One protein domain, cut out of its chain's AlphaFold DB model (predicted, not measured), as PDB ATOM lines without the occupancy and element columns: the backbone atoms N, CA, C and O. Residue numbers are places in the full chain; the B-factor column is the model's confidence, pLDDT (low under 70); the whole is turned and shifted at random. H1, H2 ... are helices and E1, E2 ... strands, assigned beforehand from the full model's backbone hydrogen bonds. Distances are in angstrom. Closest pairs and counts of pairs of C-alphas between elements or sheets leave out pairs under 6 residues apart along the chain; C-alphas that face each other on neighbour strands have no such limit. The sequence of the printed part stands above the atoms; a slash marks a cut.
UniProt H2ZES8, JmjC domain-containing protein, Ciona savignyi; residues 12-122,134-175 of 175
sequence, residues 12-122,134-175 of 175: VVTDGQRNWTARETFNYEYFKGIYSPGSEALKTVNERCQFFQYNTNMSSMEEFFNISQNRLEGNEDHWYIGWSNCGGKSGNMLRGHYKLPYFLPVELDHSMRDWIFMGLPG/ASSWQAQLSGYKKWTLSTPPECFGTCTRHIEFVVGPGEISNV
ATOM      1  N   VAL A  12      -6.323  55.789 -11.942       93.62
ATOM      2  CA  VAL A  12      -7.475  55.380 -11.133       93.62
ATOM      3  C   VAL A  12      -8.726  55.915 -11.810       93.62
ATOM      4  O   VAL A  12      -8.865  57.122 -12.011       93.62
ATOM      5  N   VAL A  13      -9.628  55.014 -12.188       94.69
ATOM      6  CA  VAL A  13     -10.924  55.359 -12.775       94.69
ATOM      7  C   VAL A  13     -11.992  55.242 -11.698       94.69
ATOM      8  O   VAL A  13     -12.200  54.166 -11.137       94.69
ATOM      9  N   THR A  14     -12.672  56.351 -11.418       95.06
ATOM     10  CA  THR A  14     -13.558  56.486 -10.255       95.06
ATOM     11  C   THR A  14     -14.953  55.893 -10.461       95.06
ATOM     12  O   THR A  14     -15.623  55.538  -9.496       95.06
ATOM     13  N   ASP A  15     -15.389  55.734 -11.711       94.44
ATOM     14  CA  ASP A  15     -16.674  55.147 -12.106       94.44
ATOM     15  C   ASP A  15     -16.522  53.787 -12.813       94.44
ATOM     16  O   ASP A  15     -17.420  53.319 -13.520       94.44
ATOM     17  N   GLY A  16     -15.386  53.114 -12.605       91.44
ATOM     18  CA  GLY A  16     -15.015  51.916 -13.356       91.44
ATOM     19  C   GLY A  16     -15.919  50.702 -13.163       91.44
ATOM     20  O   GLY A  16     -16.039  49.872 -14.063       91.44
ATOM     21  N   GLN A  17     -16.607  50.626 -12.027       95.56
ATOM     22  CA  GLN A  17     -17.498  49.516 -11.674       95.56
ATOM     23  C   GLN A  17     -18.965  49.784 -12.047       95.56
ATOM     24  O   GLN A  17     -19.892  49.227 -11.455       95.56
ATOM     25  N   ARG A  18     -19.219  50.669 -13.019       93.00
ATOM     26  CA  ARG A  18     -20.581  51.012 -13.442       93.00
ATOM     27  C   ARG A  18     -21.376  49.767 -13.867       93.00
ATOM     28  O   ARG A  18     -20.991  49.032 -14.782       93.00
ATOM     29  N   ASN A  19     -22.552  49.604 -13.257       94.12
ATOM     30  CA  ASN A  19     -23.479  48.479 -13.445       94.12
ATOM     31  C   ASN A  19     -22.928  47.120 -12.976       94.12
ATOM     32  O   ASN A  19     -23.347  46.088 -13.498       94.12
ATOM     33  N   TRP A  20     -21.972  47.104 -12.049       96.88
ATOM     34  CA  TRP A  20     -21.584  45.881 -11.349       96.88
ATOM     35  C   TRP A  20     -22.467  45.700 -10.120       96.88
ATOM     36  O   TRP A  20     -22.848  46.679  -9.490       96.88
ATOM     37  N   THR A  21     -22.766  44.448  -9.779       97.56
ATOM     38  CA  THR A  21     -23.463  44.081  -8.532       97.56
ATOM     39  C   THR A  21     -22.513  43.447  -7.513       97.56
ATOM     40  O   THR A  21     -22.911  43.073  -6.409       97.56
ATOM     41  N   ALA A  22     -21.238  43.289  -7.888       97.12
ATOM     42  CA  ALA A  22     -20.210  42.680  -7.055       97.12
ATOM     43  C   ALA A  22     -19.997  43.440  -5.739       97.12
ATOM     44  O   ALA A  22     -19.741  42.805  -4.724       97.12
ATOM     45  N   ARG A  23     -20.149  44.770  -5.716       95.31
ATOM     46  CA  ARG A  23     -19.966  45.577  -4.497       95.31
ATOM     47  C   ARG A  23     -20.999  45.265  -3.421       95.31
ATOM     48  O   ARG A  23     -20.676  45.279  -2.240       95.31
ATOM     49  N   GLU A  24     -22.230  44.996  -3.834       96.06
ATOM     50  CA  GLU A  24     -23.348  44.697  -2.943       96.06
ATOM     51  C   GLU A  24     -23.410  43.206  -2.590       96.06
ATOM     52  O   GLU A  24     -23.977  42.835  -1.565       96.06
ATOM     53  N   THR A  25     -22.831  42.351  -3.437       97.00
ATOM     54  CA  THR A  25     -22.960  40.892  -3.321       97.00
ATOM     55  C   THR A  25     -21.739  40.233  -2.683       97.00
ATOM     56  O   THR A  25     -21.883  39.326  -1.866       97.00
ATOM     57  N   PHE A  26     -20.526  40.643  -3.060       97.31
ATOM     58  CA  PHE A  26     -19.307  39.933  -2.679       97.31
ATOM     59  C   PHE A  26     -18.909  40.266  -1.245       97.31
ATOM     60  O   PHE A  26     -18.449  41.361  -0.928       97.31
ATOM     61  N   ASN A  27     -19.058  39.272  -0.380       96.19
ATOM     62  CA  ASN A  27     -18.627  39.290   1.007       96.19
ATOM     63  C   ASN A  27     -18.266  37.862   1.445       96.19
ATOM     64  O   ASN A  27     -18.427  36.907   0.680       96.19
ATOM     65  N   TYR A  28     -17.769  37.722   2.675       95.88
ATOM     66  CA  TYR A  28     -17.347  36.432   3.219       95.88
ATOM     67  C   TYR A  28     -18.444  35.361   3.119       95.88
ATOM     68  O   TYR A  28     -18.176  34.275   2.613       95.88
ATOM     69  N   GLU A  29     -19.681  35.681   3.510       95.75
ATOM     70  CA  GLU A  29     -20.805  34.734   3.494       95.75
ATOM     71  C   GLU A  29     -21.175  34.281   2.080       95.75
ATOM     72  O   GLU A  29     -21.397  33.095   1.834       95.75
ATOM     73  N   TYR A  30     -21.181  35.206   1.118       96.12
ATOM     74  CA  TYR A  30     -21.431  34.877  -0.282       96.12
ATOM     75  C   TYR A  30     -20.383  33.892  -0.820       96.12
ATOM     76  O   TYR A  30     -20.729  32.865  -1.410       96.12
ATOM     77  N   PHE A  31     -19.096  34.159  -0.571       95.50
ATOM     78  CA  PHE A  31     -18.028  33.260  -1.005       95.50
ATOM     79  C   PHE A  31     -18.060  31.923  -0.259       95.50
ATOM     80  O   PHE A  31     -17.908  30.878  -0.890       95.50
ATOM     81  N   LYS A  32     -18.347  31.927   1.044       94.56
ATOM     82  CA  LYS A  32     -18.527  30.712   1.848       94.56
ATOM     83  C   LYS A  32     -19.658  29.830   1.320       94.56
ATOM     84  O   LYS A  32     -19.530  28.609   1.327       94.56
ATOM     85  N   GLY A  33     -20.732  30.426   0.798       94.12
ATOM     86  CA  GLY A  33     -21.802  29.697   0.115       94.12
ATOM     87  C   GLY A  33     -21.322  28.974  -1.149       94.12
ATOM     88  O   GLY A  33     -21.627  27.795  -1.344       94.12
ATOM     89  N   ILE A  34     -20.525  29.652  -1.985       92.62
ATOM     90  CA  ILE A  34     -19.954  29.083  -3.220       92.62
ATOM     91  C   ILE A  34     -18.956  27.965  -2.911       92.62
ATOM     92  O   ILE A  34     -18.999  26.906  -3.538       92.62
ATOM     93  N   TYR A  35     -18.058  28.203  -1.958       91.69
ATOM     94  CA  TYR A  35     -16.952  27.315  -1.602       91.69
ATOM     95  C   TYR A  35     -17.247  26.527  -0.320       91.69
ATOM     96  O   TYR A  35     -16.358  26.282   0.493       91.69
ATOM     97  N   SER A  36     -18.503  26.125  -0.138       91.31
ATOM     98  CA  SER A  36     -18.937  25.346   1.020       91.31
ATOM     99  C   SER A  36     -18.198  23.997   1.113       91.31
ATOM    100  O   SER A  36     -17.789  23.448   0.078       91.31
ATOM    101  N   PRO A  37     -18.019  23.432   2.325       89.25
ATOM    102  CA  PRO A  37     -17.356  22.144   2.508       89.25
ATOM    103  C   PRO A  37     -17.947  21.050   1.612       89.25
ATOM    104  O   PRO A  37     -19.160  20.864   1.541       89.25
ATOM    105  N   GLY A  38     -17.081  20.333   0.892       86.56
ATOM    106  CA  GLY A  38     -17.478  19.273  -0.042       86.56
ATOM    107  C   GLY A  38     -17.977  19.743  -1.416       86.56
ATOM    108  O   GLY A  38     -18.158  18.897  -2.299       86.56
ATOM    109  N   SER A  39     -18.149  21.051  -1.636       90.31
ATOM    110  CA  SER A  39     -18.542  21.604  -2.937       90.31
ATOM    111  C   SER A  39     -17.501  21.319  -4.026       90.31
ATOM    112  O   SER A  39     -16.294  21.259  -3.787       90.31
ATOM    113  N   GLU A  40     -17.969  21.180  -5.266       89.56
ATOM    114  CA  GLU A  40     -17.097  21.031  -6.438       89.56
ATOM    115  C   GLU A  40     -16.189  22.257  -6.634       89.56
ATOM    116  O   GLU A  40     -15.032  22.120  -7.035       89.56
ATOM    117  N   ALA A  41     -16.692  23.453  -6.308       89.50
ATOM    118  CA  ALA A  41     -15.933  24.692  -6.401       89.50
ATOM    119  C   ALA A  41     -14.733  24.690  -5.445       89.50
ATOM    120  O   ALA A  41     -13.628  25.018  -5.877       89.50
ATOM    121  N   LEU A  42     -14.930  24.280  -4.186       89.62
ATOM    122  CA  LEU A  42     -13.849  24.184  -3.204       89.62
ATOM    123  C   LEU A  42     -12.809  23.135  -3.615       89.62
ATOM    124  O   LEU A  42     -11.618  23.436  -3.630       89.62
ATOM    125  N   LYS A  43     -13.251  21.942  -4.042       88.56
ATOM    126  CA  LYS A  43     -12.351  20.886  -4.544       88.56
ATOM    127  C   LYS A  43     -11.504  21.375  -5.717       88.56
ATOM    128  O   LYS A  43     -10.287  21.231  -5.708       88.56
ATOM    129  N   THR A  44     -12.138  22.022  -6.695       87.50
ATOM    130  CA  THR A  44     -11.443  22.549  -7.877       87.50
ATOM    131  C   THR A  44     -10.398  23.594  -7.500       87.50
ATOM    132  O   THR A  44      -9.309  23.600  -8.069       87.50
ATOM    133  N   VAL A  45     -10.713  24.477  -6.549       85.56
ATOM    134  CA  VAL A  45      -9.768  25.497  -6.089       85.56
ATOM    135  C   VAL A  45      -8.590  24.865  -5.353       85.56
ATOM    136  O   VAL A  45      -7.450  25.178  -5.681       85.56
ATOM    137  N   ASN A  46      -8.839  23.920  -4.448       84.25
ATOM    138  CA  ASN A  46      -7.774  23.241  -3.707       84.25
ATOM    139  C   ASN A  46      -6.849  22.405  -4.614       84.25
ATOM    140  O   ASN A  46      -5.653  22.325  -4.358       84.25
ATOM    141  N   GLU A  47      -7.377  21.794  -5.678       84.88
ATOM    142  CA  GLU A  47      -6.597  20.926  -6.572       84.88
ATOM    143  C   GLU A  47      -5.916  21.668  -7.730       84.88
ATOM    144  O   GLU A  47      -4.895  21.208  -8.242       84.88
ATOM    145  N   ARG A  48      -6.510  22.768  -8.219       84.19
ATOM    146  CA  ARG A  48      -6.132  23.375  -9.512       84.19
ATOM    147  C   ARG A  48      -5.868  24.873  -9.465       84.19
ATOM    148  O   ARG A  48      -5.427  25.422 -10.477       84.19
ATOM    149  N   CYS A  49      -6.162  25.543  -8.356       84.06
ATOM    150  CA  CYS A  49      -5.957  26.979  -8.224       84.06
ATOM    151  C   CYS A  49      -4.803  27.322  -7.303       84.06
ATOM    152  O   CYS A  49      -4.366  26.536  -6.470       84.06
ATOM    153  N   GLN A  50      -4.349  28.563  -7.447       86.44
ATOM    154  CA  GLN A  50      -3.403  29.151  -6.527       86.44
ATOM    155  C   GLN A  50      -4.152  29.799  -5.362       86.44
ATOM    156  O   GLN A  50      -5.063  30.605  -5.571       86.44
ATOM    157  N   PHE A  51      -3.735  29.451  -4.147       91.19
ATOM    158  CA  PHE A  51      -4.091  30.152  -2.921       91.19
ATOM    159  C   PHE A  51      -2.919  31.040  -2.497       91.19
ATOM    160  O   PHE A  51      -1.768  30.602  -2.467       91.19
ATOM    161  N   PHE A  52      -3.209  32.300  -2.199       92.31
ATOM    162  CA  PHE A  52      -2.229  33.295  -1.791       92.31
ATOM    163  C   PHE A  52      -2.389  33.565  -0.299       92.31
ATOM    164  O   PHE A  52      -3.291  34.286   0.118       92.31
ATOM    165  N   GLN A  53      -1.502  32.982   0.496       92.38
ATOM    166  CA  GLN A  53      -1.441  33.149   1.948       92.38
ATOM    167  C   GLN A  53      -0.559  34.354   2.320       92.38
ATOM    168  O   GLN A  53       0.617  34.201   2.649       92.38
ATOM    169  N   TYR A  54      -1.083  35.580   2.240       90.88
ATOM    170  CA  TYR A  54      -0.311  36.745   2.677       90.88
ATOM    171  C   TYR A  54      -0.497  36.978   4.176       90.88
ATOM    172  O   TYR A  54      -1.587  37.273   4.658       90.88
ATOM    173  N   ASN A  55       0.605  36.881   4.917       82.06
ATOM    174  CA  ASN A  55       0.639  37.201   6.343       82.06
ATOM    175  C   ASN A  55      -0.425  36.448   7.169       82.06
ATOM    176  O   ASN A  55      -1.075  37.024   8.035       82.06
ATOM    177  N   THR A  56      -0.637  35.165   6.870       89.81
ATOM    178  CA  THR A  56      -1.579  34.310   7.595       89.81
ATOM    179  C   THR A  56      -1.064  32.879   7.674       89.81
ATOM    180  O   THR A  56      -0.303  32.439   6.814       89.81
ATOM    181  N   ASN A  57      -1.512  32.149   8.695       90.44
ATOM    182  CA  ASN A  57      -1.211  30.728   8.879       90.44
ATOM    183  C   ASN A  57      -2.193  29.804   8.144       90.44
ATOM    184  O   ASN A  57      -2.072  28.588   8.254       90.44
ATOM    185  N   MET A  58      -3.191  30.364   7.454       93.31
ATOM    186  CA  MET A  58      -4.121  29.577   6.649       93.31
ATOM    187  C   MET A  58      -3.434  29.096   5.375       93.31
ATOM    188  O   MET A  58      -2.856  29.910   4.658       93.31
ATOM    189  N   SER A  59      -3.542  27.803   5.082       89.75
ATOM    190  CA  SER A  59      -2.892  27.169   3.928       89.75
ATOM    191  C   SER A  59      -3.834  26.913   2.747       89.75
ATOM    192  O   SER A  59      -3.385  26.612   1.639       89.75
ATOM    193  N   SER A  60      -5.147  27.038   2.963       90.88
ATOM    194  CA  SER A  60      -6.166  26.718   1.965       90.88
ATOM    195  C   SER A  60      -7.445  27.542   2.121       90.88
ATOM    196  O   SER A  60      -7.723  28.140   3.163       90.88
ATOM    197  N   MET A  61      -8.275  27.512   1.077       90.75
ATOM    198  CA  MET A  61      -9.621  28.092   1.100       90.75
ATOM    199  C   MET A  61     -10.553  27.372   2.075       90.75
ATOM    200  O   MET A  61     -11.451  27.990   2.640       90.75
ATOM    201  N   GLU A  62     -10.333  26.074   2.284       90.81
ATOM    202  CA  GLU A  62     -11.106  25.280   3.238       90.81
ATOM    203  C   GLU A  62     -10.878  25.771   4.671       90.81
ATOM    204  O   GLU A  62     -11.838  25.984   5.408       90.81
ATOM    205  N   GLU A  63      -9.623  26.043   5.037       92.94
ATOM    206  CA  GLU A  63      -9.297  26.651   6.328       92.94
ATOM    207  C   GLU A  63      -9.881  28.061   6.452       92.94
ATOM    208  O   GLU A  63     -10.474  28.391   7.479       92.94
ATOM    209  N   PHE A  64      -9.780  28.877   5.396       93.25
ATOM    210  CA  PHE A  64     -10.310  30.241   5.399       93.25
ATOM    211  C   PHE A  64     -11.826  30.304   5.623       93.25
ATOM    212  O   PHE A  64     -12.307  31.082   6.449       93.25
ATOM    213  N   PHE A  65     -12.613  29.466   4.949       92.69
ATOM    214  CA  PHE A  65     -14.067  29.461   5.155       92.69
ATOM    215  C   PHE A  65     -14.516  28.771   6.447       92.69
ATOM    216  O   PHE A  65     -15.708  28.797   6.774       92.69
ATOM    217  N   ASN A  66     -13.572  28.216   7.205       92.62
ATOM    218  CA  ASN A  66     -13.809  27.593   8.499       92.62
ATOM    219  C   ASN A  66     -13.216  28.385   9.684       92.62
ATOM    220  O   ASN A  66     -13.162  27.867  10.798       92.62
ATOM    221  N   ILE A  67     -12.774  29.632   9.472       93.75
ATOM    222  CA  ILE A  67     -12.306  30.494  10.569       93.75
ATOM    223  C   ILE A  67     -13.429  30.868  11.547       93.75
ATOM    224  O   ILE A  67     -14.614  30.857  11.204       93.75
ATOM    225  N   SER A  68     -13.039  31.228  12.773       95.44
ATOM    226  CA  SER A  68     -13.949  31.745  13.796       95.44
ATOM    227  C   SER A  68     -14.501  33.124  13.408       95.44
ATOM    228  O   SER A  68     -13.859  33.890  12.684       95.44
ATOM    229  N   GLN A  69     -15.667  33.476  13.955       95.38
ATOM    230  CA  GLN A  69     -16.230  34.821  13.804       95.38
ATOM    231  C   GLN A  69     -15.279  35.897  14.354       95.38
ATOM    232  O   GLN A  69     -15.070  36.924  13.717       95.38
ATOM    233  N   ASN A  70     -14.636  35.632  15.496       96.44
ATOM    234  CA  ASN A  70     -13.665  36.548  16.094       96.44
ATOM    235  C   ASN A  70     -12.487  36.827  15.150       96.44
ATOM    236  O   ASN A  70     -12.085  37.978  14.993       96.44
ATOM    237  N   ARG A  71     -11.957  35.795  14.482       95.12
ATOM    238  CA  ARG A  71     -10.871  35.945  13.505       95.12
ATOM    239  C   ARG A  71     -11.326  36.676  12.248       95.12
ATOM    240  O   ARG A  71     -10.603  37.538  11.751       95.12
ATOM    241  N   LEU A  72     -12.532  36.388  11.756       94.81
ATOM    242  CA  LEU A  72     -13.132  37.101  10.624       94.81
ATOM    243  C   LEU A  72     -13.278  38.606  10.904       94.81
ATOM    244  O   LEU A  72     -13.031  39.419  10.018       94.81
ATOM    245  N   GLU A  73     -13.639  38.970  12.133       94.25
ATOM    246  CA  GLU A  73     -13.782  40.358  12.594       94.25
ATOM    247  C   GLU A  73     -12.446  41.038  12.935       94.25
ATOM    248  O   GLU A  73     -12.412  42.243  13.180       94.25
ATOM    249  N   GLY A  74     -11.338  40.291  12.932       94.06
ATOM    250  CA  GLY A  74     -10.012  40.812  13.262       94.06
ATOM    251  C   GLY A  74      -9.743  40.984  14.752       94.06
ATOM    252  O   GLY A  74      -8.862  41.753  15.125       94.06
ATOM    253  N   ASN A  75     -10.465  40.246  15.598       94.75
ATOM    254  CA  ASN A  75     -10.248  40.189  17.046       94.75
ATOM    255  C   ASN A  75      -9.177  39.154  17.458       94.75
ATOM    256  O   ASN A  75      -8.917  38.981  18.648       94.75
ATOM    257  N   GLU A  76      -8.582  38.446  16.494       93.44
ATOM    258  CA  GLU A  76      -7.505  37.465  16.695       93.44
ATOM    259  C   GLU A  76      -6.252  37.883  15.894       93.44
ATOM    260  O   GLU A  76      -5.755  38.998  16.051       93.44
ATOM    261  N   ASP A  77      -5.712  37.006  15.047       92.00
ATOM    262  CA  ASP A  77      -4.592  37.308  14.162       92.00
ATOM    263  C   ASP A  77      -5.035  37.974  12.851       92.00
ATOM    264  O   ASP A  77      -6.154  37.805  12.359       92.00
ATOM    265  N   HIS A  78      -4.115  38.749  12.271       93.88
ATOM    266  CA  HIS A  78      -4.311  39.377  10.967       93.88
ATOM    267  C   HIS A  78      -4.385  38.320   9.858       93.88
ATOM    268  O   HIS A  78      -3.756  37.264   9.930       93.88
ATOM    269  N   TRP A  79      -5.144  38.618   8.806       95.06
ATOM    270  CA  TRP A  79      -5.162  37.811   7.597       95.06
ATOM    271  C   TRP A  79      -5.398  38.674   6.362       95.06
ATOM    272  O   TRP A  79      -6.193  39.620   6.365       95.06
ATOM    273  N   TYR A  80      -4.713  38.309   5.282       96.12
ATOM    274  CA  TYR A  80      -4.970  38.802   3.939       96.12
ATOM    275  C   TYR A  80      -4.735  37.652   2.961       96.12
ATOM    276  O   TYR A  80      -3.635  37.127   2.828       96.12
ATOM    277  N   ILE A  81      -5.780  37.216   2.280       95.50
ATOM    278  CA  ILE A  81      -5.716  36.067   1.385       95.50
ATOM    279  C   ILE A  81      -6.095  36.457  -0.033       95.50
ATOM    280  O   ILE A  81      -6.794  37.445  -0.270       95.50
ATOM    281  N   GLY A  82      -5.658  35.646  -0.985       94.75
ATOM    282  CA  GLY A  82      -6.181  35.680  -2.337       94.75
ATOM    283  C   GLY A  82      -6.385  34.289  -2.906       94.75
ATOM    284  O   GLY A  82      -5.783  33.319  -2.450       94.75
ATOM    285  N   TRP A  83      -7.224  34.184  -3.924       93.06
ATOM    286  CA  TRP A  83      -7.406  32.953  -4.684       93.06
ATOM    287  C   TRP A  83      -7.816  33.272  -6.116       93.06
ATOM    288  O   TRP A  83      -8.362  34.340  -6.395       93.06
ATOM    289  N   SER A  84      -7.575  32.341  -7.033       89.00
ATOM    290  CA  SER A  84      -8.091  32.439  -8.398       89.00
ATOM    291  C   SER A  84      -9.386  31.649  -8.571       89.00
ATOM    292  O   SER A  84      -9.546  30.556  -8.025       89.00
ATOM    293  N   ASN A  85     -10.291  32.147  -9.410       82.62
ATOM    294  CA  ASN A  85     -11.353  31.322  -9.971       82.62
ATOM    295  C   ASN A  85     -10.729  30.442 -11.077       82.62
ATOM    296  O   ASN A  85     -10.217  30.959 -12.066       82.62
ATOM    297  N   CYS A  86     -10.708  29.118 -10.895       75.88
ATOM    298  CA  CYS A  86     -10.298  28.172 -11.956       75.88
ATOM    299  C   CYS A  86     -11.359  27.118 -12.263       75.88
ATOM    300  O   CYS A  86     -11.159  26.281 -13.143       75.88
ATOM    301  N   GLY A  87     -12.484  27.134 -11.543       73.88
ATOM    302  CA  GLY A  87     -13.634  26.293 -11.843       73.88
ATOM    303  C   GLY A  87     -14.573  27.018 -12.795       73.88
ATOM    304  O   GLY A  87     -15.055  28.095 -12.465       73.88
ATOM    305  N   GLY A  88     -14.880  26.421 -13.950       77.00
ATOM    306  CA  GLY A  88     -15.727  27.065 -14.963       77.00
ATOM    307  C   GLY A  88     -17.097  27.494 -14.421       77.00
ATOM    308  O   GLY A  88     -17.553  28.597 -14.696       77.00
ATOM    309  N   LYS A  89     -17.734  26.671 -13.575       84.69
ATOM    310  CA  LYS A  89     -19.055  26.985 -13.003       84.69
ATOM    311  C   LYS A  89     -19.008  28.120 -11.974       84.69
ATOM    312  O   LYS A  89     -19.803  29.050 -12.072       84.69
ATOM    313  N   SER A  90     -18.091  28.060 -11.005       86.38
ATOM    314  CA  SER A  90     -17.947  29.111  -9.987       86.38
ATOM    315  C   SER A  90     -17.445  30.415 -10.603       86.38
ATOM    316  O   SER A  90     -17.983  31.472 -10.296       86.38
ATOM    317  N   GLY A  91     -16.504  30.350 -11.547       88.25
ATOM    318  CA  GLY A  91     -16.059  31.501 -12.327       88.25
ATOM    319  C   GLY A  91     -17.196  32.184 -13.083       88.25
ATOM    320  O   GLY A  91     -17.350  33.397 -12.981       88.25
ATOM    321  N   ASN A  92     -18.048  31.415 -13.768       88.75
ATOM    322  CA  ASN A  92     -19.207  31.964 -14.481       88.75
ATOM    323  C   ASN A  92     -20.227  32.619 -13.541       88.75
ATOM    324  O   ASN A  92     -20.772  33.665 -13.878       88.75
ATOM    325  N   MET A  93     -20.469  32.039 -12.359       91.12
ATOM    326  CA  MET A  93     -21.331  32.666 -11.349       91.12
ATOM    327  C   MET A  93     -20.768  34.013 -10.895       91.12
ATOM    328  O   MET A  93     -21.489  35.007 -10.873       91.12
ATOM    329  N   LEU A  94     -19.469  34.064 -10.587       92.75
ATOM    330  CA  LEU A  94     -18.799  35.290 -10.160       92.75
ATOM    331  C   LEU A  94     -18.829  36.361 -11.258       92.75
ATOM    332  O   LEU A  94     -19.163  37.511 -10.980       92.75
ATOM    333  N   ARG A  95     -18.576  35.978 -12.514       91.06
ATOM    334  CA  ARG A  95     -18.672  36.858 -13.694       91.06
ATOM    335  C   ARG A  95     -20.092  37.327 -14.013       91.06
ATOM    336  O   ARG A  95     -20.270  38.192 -14.859       91.06
ATOM    337  N   GLY A  96     -21.111  36.823 -13.320       93.31
ATOM    338  CA  GLY A  96     -22.444  37.426 -13.335       93.31
ATOM    339  C   GLY A  96     -22.513  38.780 -12.612       93.31
ATOM    340  O   GLY A  96     -23.464  39.530 -12.820       93.31
ATOM    341  N   HIS A  97     -21.523  39.107 -11.772       96.00
ATOM    342  CA  HIS A  97     -21.543  40.282 -10.892       96.00
ATOM    343  C   HIS A  97     -20.604  41.418 -11.318       96.00
ATOM    344  O   HIS A  97     -20.736  42.544 -10.828       96.00
ATOM    345  N   TYR A  98     -19.676  41.142 -12.229       94.06
ATOM    346  CA  TYR A  98     -18.752  42.108 -12.815       94.06
ATOM    347  C   TYR A  98     -18.526  41.779 -14.288       94.06
ATOM    348  O   TYR A  98     -18.882  40.710 -14.769       94.06
ATOM    349  N   LYS A  99     -17.937  42.714 -15.019       90.75
ATOM    350  CA  LYS A  99     -17.626  42.582 -16.446       90.75
ATOM    351  C   LYS A  99     -16.295  43.255 -16.719       90.75
ATOM    352  O   LYS A  99     -15.834  44.014 -15.872       90.75
ATOM    353  N   LEU A 100     -15.729  43.065 -17.905       88.88
ATOM    354  CA  LEU A 100     -14.622  43.905 -18.346       88.88
ATOM    355  C   LEU A 100     -14.998  45.397 -18.164       88.88
ATOM    356  O   LEU A 100     -16.073  45.815 -18.621       88.88
ATOM    357  N   PRO A 101     -14.173  46.204 -17.471       90.00
ATOM    358  CA  PRO A 101     -14.393  47.640 -17.357       90.00
ATOM    359  C   PRO A 101     -14.551  48.278 -18.741       90.00
ATOM    360  O   PRO A 101     -13.752  48.033 -19.637       90.00
ATOM    361  N   TYR A 102     -15.565  49.133 -18.918       89.81
ATOM    362  CA  TYR A 102     -15.950  49.693 -20.230       89.81
ATOM    363  C   TYR A 102     -14.839  50.490 -20.929       89.81
ATOM    364  O   TYR A 102     -14.931  50.802 -22.112       89.81
ATOM    365  N   PHE A 103     -13.839  50.902 -20.160       87.12
ATOM    366  CA  PHE A 103     -12.726  51.710 -20.613       87.12
ATOM    367  C   PHE A 103     -11.513  50.880 -21.044       87.12
ATOM    368  O   PHE A 103     -10.551  51.462 -21.552       87.12
ATOM    369  N   LEU A 104     -11.529  49.566 -20.795       85.88
ATOM    370  CA  LEU A 104     -10.465  48.661 -21.200       85.88
ATOM    371  C   LEU A 104     -10.767  48.053 -22.574       85.88
ATOM    372  O   LEU A 104     -11.924  47.738 -22.864       85.88
ATOM    373  N   PRO A 105      -9.737  47.884 -23.417       84.00
ATOM    374  CA  PRO A 105      -9.857  47.162 -24.677       84.00
ATOM    375  C   PRO A 105     -10.269  45.701 -24.450       84.00
ATOM    376  O   PRO A 105      -9.829  45.070 -23.486       84.00
ATOM    377  N   VAL A 106     -11.093  45.156 -25.351       83.19
ATOM    378  CA  VAL A 106     -11.594  43.767 -25.276       83.19
ATOM    379  C   VAL A 106     -10.463  42.742 -25.369       83.19
ATOM    380  O   VAL A 106     -10.563  41.639 -24.850       83.19
ATOM    381  N   GLU A 107      -9.338  43.127 -25.960       79.19
ATOM    382  CA  GLU A 107      -8.117  42.333 -26.052       79.19
ATOM    383  C   GLU A 107      -7.499  42.043 -24.671       79.19
ATOM    384  O   GLU A 107      -6.757  41.072 -24.510       79.19
ATOM    385  N   LEU A 108      -7.817  42.849 -23.648       77.75
ATOM    386  CA  LEU A 108      -7.420  42.582 -22.261       77.75
ATOM    387  C   LEU A 108      -8.340  41.573 -21.552       77.75
ATOM    388  O   LEU A 108      -8.009  41.132 -20.456       77.75
ATOM    389  N   ASP A 109      -9.436  41.140 -22.183       76.38
ATOM    390  CA  ASP A 109     -10.343  40.094 -21.686       76.38
ATOM    391  C   ASP A 109      -9.910  38.687 -22.137       76.38
ATOM    392  O   ASP A 109     -10.680  37.902 -22.687       76.38
ATOM    393  N   HIS A 110      -8.626  38.368 -21.976       66.88
ATOM    394  CA  HIS A 110      -8.055  37.090 -22.422       66.88
ATOM    395  C   HIS A 110      -7.924  36.061 -21.293       66.88
ATOM    396  O   HIS A 110      -7.649  34.887 -21.553       66.88
ATOM    397  N   SER A 111      -8.108  36.468 -20.031       71.62
ATOM    398  CA  SER A 111      -7.965  35.556 -18.898       71.62
ATOM    399  C   SER A 111      -9.288  34.888 -18.533       71.62
ATOM    400  O   SER A 111     -10.234  35.503 -18.043       71.62
ATOM    401  N   MET A 112      -9.327  33.560 -18.637       72.31
ATOM    402  CA  MET A 112     -10.399  32.766 -18.026       72.31
ATOM    403  C   MET A 112     -10.326  32.735 -16.489       72.31
ATOM    404  O   MET A 112     -11.225  32.163 -15.873       72.31
ATOM    405  N   ARG A 113      -9.287  33.326 -15.882       79.56
ATOM    406  CA  ARG A 113      -9.058  33.349 -14.434       79.56
ATOM    407  C   ARG A 113      -9.058  34.781 -13.919       79.56
ATOM    408  O   ARG A 113      -8.255  35.595 -14.366       79.56
ATOM    409  N   ASP A 114      -9.901  35.027 -12.930       87.50
ATOM    410  CA  ASP A 114      -9.879  36.251 -12.137       87.50
ATOM    411  C   ASP A 114      -9.377  35.927 -10.733       87.50
ATOM    412  O   ASP A 114      -9.634  34.833 -10.213       87.50
ATOM    413  N   TRP A 115      -8.678  36.878 -10.122       90.75
ATOM    414  CA  TRP A 115      -8.177  36.769  -8.758       90.75
ATOM    415  C   TRP A 115      -9.021  37.609  -7.813       90.75
ATOM    416  O   TRP A 115      -9.377  38.747  -8.116       90.75
ATOM    417  N   ILE A 116      -9.325  37.044  -6.651       94.06
ATOM    418  CA  ILE A 116     -10.039  37.727  -5.578       94.06
ATOM    419  C   ILE A 116      -9.084  37.848  -4.403       94.06
ATOM    420  O   ILE A 116      -8.410  36.882  -4.059       94.06
ATOM    421  N   PHE A 117      -9.041  39.032  -3.793       95.62
ATOM    422  CA  PHE A 117      -8.238  39.310  -2.606       95.62
ATOM    423  C   PHE A 117      -9.119  39.890  -1.507       95.62
ATOM    424  O   PHE A 117      -9.864  40.844  -1.748       95.62
ATOM    425  N   MET A 118      -9.001  39.349  -0.298       96.06
ATOM    426  CA  MET A 118      -9.756  39.767   0.881       96.06
ATOM    427  C   MET A 118      -8.850  39.788   2.103       96.06
ATOM    428  O   MET A 118      -7.985  38.932   2.251       96.06
ATOM    429  N   GLY A 119      -9.070  40.736   3.004       95.88
ATOM    430  CA  GLY A 119      -8.271  40.828   4.216       95.88
ATOM    431  C   GLY A 119      -8.772  41.875   5.185       95.88
ATOM    432  O   GLY A 119      -9.610  42.715   4.844       95.88
ATOM    433  N   LEU A 120      -8.211  41.818   6.385       96.19
ATOM    434  CA  LEU A 120      -8.391  42.821   7.424       96.19
ATOM    435  C   LEU A 120      -7.560  44.080   7.136       96.19
ATOM    436  O   LEU A 120      -6.561  44.007   6.408       96.19
ATOM    437  N   PRO A 121      -7.914  45.228   7.747       95.75
ATOM    438  CA  PRO A 121      -7.063  46.411   7.734       95.75
ATOM    439  C   PRO A 121      -5.634  46.070   8.170       95.75
ATOM    440  O   PRO A 121      -5.426  45.458   9.216       95.75
ATOM    441  N   GLY A 122      -4.650  46.465   7.365       93.75
ATOM    442  CA  GLY A 122      -3.249  46.150   7.620       93.75
ATOM    443  C   GLY A 122      -2.464  45.862   6.340       93.75
ATOM    444  O   GLY A 122      -2.897  46.245   5.249       93.75
ATOM    445  N   ALA A 134      -0.019  40.419 -19.985       68.94
ATOM    446  CA  ALA A 134      -0.581  41.721 -20.313       68.94
ATOM    447  C   ALA A 134      -0.746  42.574 -19.052       68.94
ATOM    448  O   ALA A 134      -0.728  42.049 -17.940       68.94
ATOM    449  N   SER A 135      -0.949  43.880 -19.239       74.62
ATOM    450  CA  SER A 135      -1.285  44.799 -18.150       74.62
ATOM    451  C   SER A 135      -2.492  44.305 -17.358       74.62
ATOM    452  O   SER A 135      -3.477  43.831 -17.931       74.62
ATOM    453  N   SER A 136      -2.412  44.441 -16.039       82.56
ATOM    454  CA  SER A 136      -3.460  44.009 -15.127       82.56
ATOM    455  C   SER A 136      -4.336  45.190 -14.714       82.56
ATOM    456  O   SER A 136      -3.991  46.363 -14.885       82.56
ATOM    457  N   TRP A 137      -5.507  44.887 -14.171       88.88
ATOM    458  CA  TRP A 137      -6.365  45.878 -13.541       88.88
ATOM    459  C   TRP A 137      -6.962  45.303 -12.265       88.88
ATOM    460  O   TRP A 137      -7.196  44.101 -12.158       88.88
ATOM    461  N   GLN A 138      -7.201  46.169 -11.285       93.12
ATOM    462  CA  GLN A 138      -7.748  45.792  -9.990       93.12
ATOM    463  C   GLN A 138      -8.932  46.679  -9.629       93.12
ATOM    464  O   GLN A 138      -8.816  47.902  -9.573       93.12
ATOM    465  N   ALA A 139     -10.074  46.044  -9.373       95.56
ATOM    466  CA  ALA A 139     -11.289  46.707  -8.924       95.56
ATOM    467  C   ALA A 139     -11.428  46.603  -7.402       95.56
ATOM    468  O   ALA A 139     -11.494  45.505  -6.847       95.56
ATOM    469  N   GLN A 140     -11.508  47.746  -6.722       97.44
ATOM    470  CA  GLN A 140     -11.678  47.782  -5.274       97.44
ATOM    471  C   GLN A 140     -13.170  47.764  -4.924       97.44
ATOM    472  O   GLN A 140     -13.886  48.748  -5.116       97.44
ATOM    473  N   LEU A 141     -13.670  46.626  -4.438       97.38
ATOM    474  CA  LEU A 141     -15.102  46.457  -4.152       97.38
ATOM    475  C   LEU A 141     -15.511  47.083  -2.810       97.38
ATOM    476  O   LEU A 141     -16.543  47.751  -2.718       97.38
ATOM    477  N   SER A 142     -14.686  46.892  -1.778       96.69
ATOM    478  CA  SER A 142     -14.926  47.337  -0.401       96.69
ATOM    479  C   SER A 142     -13.626  47.781   0.270       96.69
ATOM    480  O   SER A 142     -12.554  47.297  -0.077       96.69
ATOM    481  N   GLY A 143     -13.694  48.703   1.232       96.88
ATOM    482  CA  GLY A 143     -12.500  49.244   1.896       96.88
ATOM    483  C   GLY A 143     -11.583  50.054   0.966       96.88
ATOM    484  O   GLY A 143     -11.966  50.419  -0.142       96.88
ATOM    485  N   TYR A 144     -10.368  50.337   1.434       97.62
ATOM    486  CA  TYR A 144      -9.380  51.153   0.723       97.62
ATOM    487  C   TYR A 144      -8.038  50.429   0.672       97.62
ATOM    488  O   TYR A 144      -7.621  49.836   1.668       97.62
ATOM    489  N   LYS A 145      -7.341  50.514  -0.464       96.75
ATOM    490  CA  LYS A 145      -5.967  50.014  -0.605       96.75
ATOM    491  C   LYS A 145      -5.034  51.136  -1.019       96.75
ATOM    492  O   LYS A 145      -5.298  51.836  -1.995       96.75
ATOM    493  N   LYS A 146      -3.925  51.274  -0.292       96.12
ATOM    494  CA  LYS A 146      -2.784  52.083  -0.720       96.12
ATOM    495  C   LYS A 146      -1.882  51.219  -1.598       96.12
ATOM    496  O   LYS A 146      -1.430  50.166  -1.160       96.12
ATOM    497  N   TRP A 147      -1.616  51.693  -2.805       94.50
ATOM    498  CA  TRP A 147      -0.672  51.105  -3.742       94.50
ATOM    499  C   TRP A 147       0.634  51.877  -3.714       94.50
ATOM    500  O   TRP A 147       0.631  53.107  -3.667       94.50
ATOM    501  N   THR A 148       1.736  51.140  -3.787       93.19
ATOM    502  CA  THR A 148       3.075  51.688  -3.983       93.19
ATOM    503  C   THR A 148       3.689  50.961  -5.169       93.19
ATOM    504  O   THR A 148       3.959  49.765  -5.091       93.19
ATOM    505  N   LEU A 149       3.906  51.681  -6.265       90.38
ATOM    506  CA  LEU A 149       4.565  51.168  -7.461       90.38
ATOM    507  C   LEU A 149       5.997  51.690  -7.505       90.38
ATOM    508  O   LEU A 149       6.245  52.868  -7.237       90.38
ATOM    509  N   SER A 150       6.933  50.812  -7.855       89.06
ATOM    510  CA  SER A 150       8.327  51.178  -8.099       89.06
ATOM    511  C   SER A 150       8.658  50.921  -9.557       89.06
ATOM    512  O   SER A 150       8.355  49.852 -10.083       89.06
ATOM    513  N   THR A 151       9.254  51.906 -10.222       85.62
ATOM    514  CA  THR A 151       9.583  51.766 -11.643       85.62
ATOM    515  C   THR A 151      10.693  50.754 -11.865       85.62
ATOM    516  O   THR A 151      11.598  50.655 -11.030       85.62
ATOM    517  N   PRO A 152      10.666  50.054 -13.006       82.62
ATOM    518  CA  PRO A 152      11.646  49.029 -13.290       82.62
ATOM    519  C   PRO A 152      13.036  49.671 -13.528       82.62
ATOM    520  O   PRO A 152      13.119  50.841 -13.937       82.62
ATOM    521  N   PRO A 153      14.144  48.964 -13.222       84.00
ATOM    522  CA  PRO A 153      15.501  49.516 -13.308       84.00
ATOM    523  C   PRO A 153      15.879  50.095 -14.682       84.00
ATOM    524  O   PRO A 153      16.700  51.004 -14.768       84.00
ATOM    525  N   GLU A 154      15.260  49.605 -15.750       82.94
ATOM    526  CA  GLU A 154      15.508  49.948 -17.150       82.94
ATOM    527  C   GLU A 154      15.265  51.430 -17.460       82.94
ATOM    528  O   GLU A 154      15.854  51.958 -18.400       82.94
ATOM    529  N   CYS A 155      14.442  52.126 -16.666       81.06
ATOM    530  CA  CYS A 155      14.213  53.564 -16.822       81.06
ATOM    531  C   CYS A 155      14.716  54.410 -15.644       81.06
ATOM    532  O   CYS A 155      14.250  55.537 -15.414       81.06
ATOM    533  N   PHE A 156      15.700  53.889 -14.904       80.44
ATOM    534  CA  PHE A 156      16.331  54.590 -13.792       80.44
ATOM    535  C   PHE A 156      16.874  55.964 -14.220       80.44
ATOM    536  O   PHE A 156      17.635  56.091 -15.175       80.44
ATOM    537  N   GLY A 157      16.470  57.015 -13.500       82.12
ATOM    538  CA  GLY A 157      16.863  58.402 -13.790       82.12
ATOM    539  C   GLY A 157      15.995  59.117 -14.832       82.12
ATOM    540  O   GLY A 157      16.135  60.326 -14.979       82.12
ATOM    541  N   THR A 158      15.077  58.406 -15.495       86.06
ATOM    542  CA  THR A 158      14.097  58.991 -16.429       86.06
ATOM    543  C   THR A 158      12.680  58.938 -15.859       86.06
ATOM    544  O   THR A 158      11.964  59.936 -15.889       86.06
ATOM    545  N   CYS A 159      12.270  57.788 -15.318       84.56
ATOM    546  CA  CYS A 159      10.936  57.621 -14.748       84.56
ATOM    547  C   CYS A 159      10.829  58.141 -13.305       84.56
ATOM    548  O   CYS A 159      11.808  58.208 -12.556       84.56
ATOM    549  N   THR A 160       9.591  58.417 -12.881       84.06
ATOM    550  CA  THR A 160       9.258  58.657 -11.468       84.06
ATOM    551  C   THR A 160       9.492  57.385 -10.661       84.06
ATOM    552  O   THR A 160       8.760  56.424 -10.834       84.06
ATOM    553  N   ARG A 161      10.477  57.381  -9.755       84.38
ATOM    554  CA  ARG A 161      10.922  56.159  -9.057       84.38
ATOM    555  C   ARG A 161       9.837  55.456  -8.244       84.38
ATOM    556  O   ARG A 161       9.805  54.230  -8.220       84.38
ATOM    557  N   HIS A 162       8.991  56.235  -7.573       87.31
ATOM    558  CA  HIS A 162       7.944  55.732  -6.693       87.31
ATOM    559  C   HIS A 162       6.647  56.482  -6.954       87.31
ATOM    560  O   HIS A 162       6.630  57.714  -6.955       87.31
ATOM    561  N   ILE A 163       5.572  55.732  -7.154       89.56
ATOM    562  CA  ILE A 163       4.223  56.264  -7.303       89.56
ATOM    563  C   ILE A 163       3.383  55.664  -6.187       89.56
ATOM    564  O   ILE A 163       3.396  54.451  -5.983       89.56
ATOM    565  N   GLU A 164       2.651  56.512  -5.475       93.25
ATOM    566  CA  GLU A 164       1.702  56.079  -4.459       93.25
ATOM    567  C   GLU A 164       0.317  56.633  -4.764       93.25
ATOM    568  O   GLU A 164       0.166  57.807  -5.101       93.25
ATOM    569  N   PHE A 165      -0.699  55.790  -4.627       93.88
ATOM    570  CA  PHE A 165      -2.094  56.190  -4.775       93.88
ATOM    571  C   PHE A 165      -2.993  55.316  -3.907       93.88
ATOM    572  O   PHE A 165      -2.602  54.238  -3.457       93.88
ATOM    573  N   VAL A 166      -4.201  55.801  -3.641       96.00
ATOM    574  CA  VAL A 166      -5.227  55.057  -2.909       96.00
ATOM    575  C   VAL A 166      -6.345  54.724  -3.880       96.00
ATOM    576  O   VAL A 166      -6.740  55.577  -4.666       96.00
ATOM    577  N   VAL A 167      -6.827  53.489  -3.810       97.00
ATOM    578  CA  VAL A 167      -8.005  53.022  -4.542       97.00
ATOM    579  C   VAL A 167      -9.087  52.710  -3.515       97.00
ATOM    580  O   VAL A 167      -8.858  51.945  -2.571       97.00
ATOM    581  N   GLY A 168     -10.240  53.348  -3.668       97.75
ATOM    582  CA  GLY A 168     -11.415  53.217  -2.819       97.75
ATOM    583  C   GLY A 168     -12.565  52.442  -3.474       97.75
ATOM    584  O   GLY A 168     -12.477  52.024  -4.629       97.75
ATOM    585  N   PRO A 169     -13.674  52.235  -2.743       97.25
ATOM    586  CA  PRO A 169     -14.793  51.430  -3.222       97.25
ATOM    587  C   PRO A 169     -15.421  51.986  -4.508       97.25
ATOM    588  O   PRO A 169     -15.889  53.122  -4.535       97.25
ATOM    589  N   GLY A 170     -15.518  51.154  -5.547       96.44
ATOM    590  CA  GLY A 170     -16.059  51.533  -6.861       96.44
ATOM    591  C   GLY A 170     -15.000  51.956  -7.880       96.44
ATOM    592  O   GLY A 170     -15.296  52.003  -9.077       96.44
ATOM    593  N   GLU A 171     -13.772  52.187  -7.427       97.00
ATOM    594  CA  GLU A 171     -12.662  52.588  -8.278       97.00
ATOM    595  C   GLU A 171     -11.944  51.365  -8.869       97.00
ATOM    596  O   GLU A 171     -12.004  50.247  -8.338       97.00
ATOM    597  N   ILE A 172     -11.284  51.575 -10.006       95.06
ATOM    598  CA  ILE A 172     -10.457  50.570 -10.679       95.06
ATOM    599  C   ILE A 172      -9.122  51.202 -11.052       95.06
ATOM    600  O   ILE A 172      -9.101  52.271 -11.662       95.06
ATOM    601  N   SER A 173      -8.021  50.526 -10.728       91.75
ATOM    602  CA  SER A 173      -6.674  50.917 -11.151       91.75
ATOM    603  C   SER A 173      -6.088  49.929 -12.151       91.75
ATOM    604  O   SER A 173      -6.290  48.726 -12.002       91.75
ATOM    605  N   ASN A 174      -5.325  50.408 -13.135       85.00
ATOM    606  CA  ASN A 174      -4.408  49.549 -13.892       85.00
ATOM    607  C   ASN A 174      -3.052  49.458 -13.178       85.00
ATOM    608  O   ASN A 174      -2.601  50.430 -12.567       85.00
ATOM    609  N   VAL A 175      -2.431  48.283 -13.267       71.75
ATOM    610  CA  VAL A 175      -1.095  47.984 -12.734       71.75
ATOM    611  C   VAL A 175      -0.293  47.260 -13.805       71.75
ATOM    612  O   VAL A 175      -0.822  46.273 -14.378       71.75
TER     613      VAL A 175
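What this domain is: This is residues 12 to 122 and 134 to 175 of the 175 residues of the protein "JmjC domain-containing protein" of Ciona savignyi (UniProt H2ZES8). A small sheet of three strands, E1, E2 and E3, lies near the middle, with the short helices H2 to H6 grouped to one side of it. To the other side lie two strand pairs, E4 with E7 and the long hairpin E5 and E6, whose connecting loop makes one end of the longest axis. The printed part has 153 residues, with named elements in the order H1 H2 H3 E1 H4 H5 E2 H6 E3 E4 E5 E6 E7; the class is mixed, helices and strands, and under half of the residues are in named elements. The sheet's order is E1, E2, E3, and it is antiparallel, as are both pairs. The whole is compact, with a radius of gyration of the C-alphas of 16.8 A and spans of 52 by 36 by 28 A.

Where its parts are: The printed part begins at Val 12, C-alpha (-7.475, 55.380, -11.133). H1 is residues 22 to 25, H2 28 to 34 with 10.1 A, and H3 40 to 48 with 11.6 A from first to last C-alpha. E1 is 51 to 54, H4 61 to 64, H5 69 to 72, E2 80 to 84 with 14.2 A, and H6 88 to 94 with 10.0 A. E3, residues 115 to 119, spans 13.6 A from C-alpha 115 at (-8.177, 36.769, -8.758). E4 is 137 to 139, E5 145 to 150 with 16.2 A, E6 162 to 167 with 16.3 A, and E7 172 to 174, ending at C-alpha (-4.408, 49.549, -13.892).

How they stand to each other: In the sheet, N 52 and O 82 of E1 and E2 are 2.8 A apart, and N 81 and O 118 of E2 and E3 2.8 A, within hydrogen-bond range. H4 only grazes the sheet with residues 61 to 64. H3 touches H4, the closest C-alphas being those of Asn 46 and Met 61, 7.1 A. H6 is close to H3 but not clearly touching, with C-alphas of Ala 41 and Ser 90 at 6.0 A and a steep tilt of 67 degrees, opposite ways. H1 and H2 meet only through their link. H5 is not on the sheet. The sheet's strands are apart from E4 to E7. N 138 and O 173 of E4 and E7 are 2.8 A apart, and N 147 and O 165 of the hairpin E5 and E6 2.8 A. Every O i to N i+4 pair is within hydrogen-bond range in H2, H3 and H6; H1, H4 and H5 are too short for one.

The domain as a whole: The C-alphas farthest apart, those of Gly 38 and Gly 157, are 53.8 A apart. Residues 123 to 133 are not printed, and the gap from C-alpha 122 to C-alpha 134 is 28.4 A. The links H6 to E3 and E5 to E6 are long. Residues 12 to 13 pair antiparallel with residues 172 to 173 of E7. Mean pLDDT of the printed part is 90.1; residues 110 and 134 are under 70.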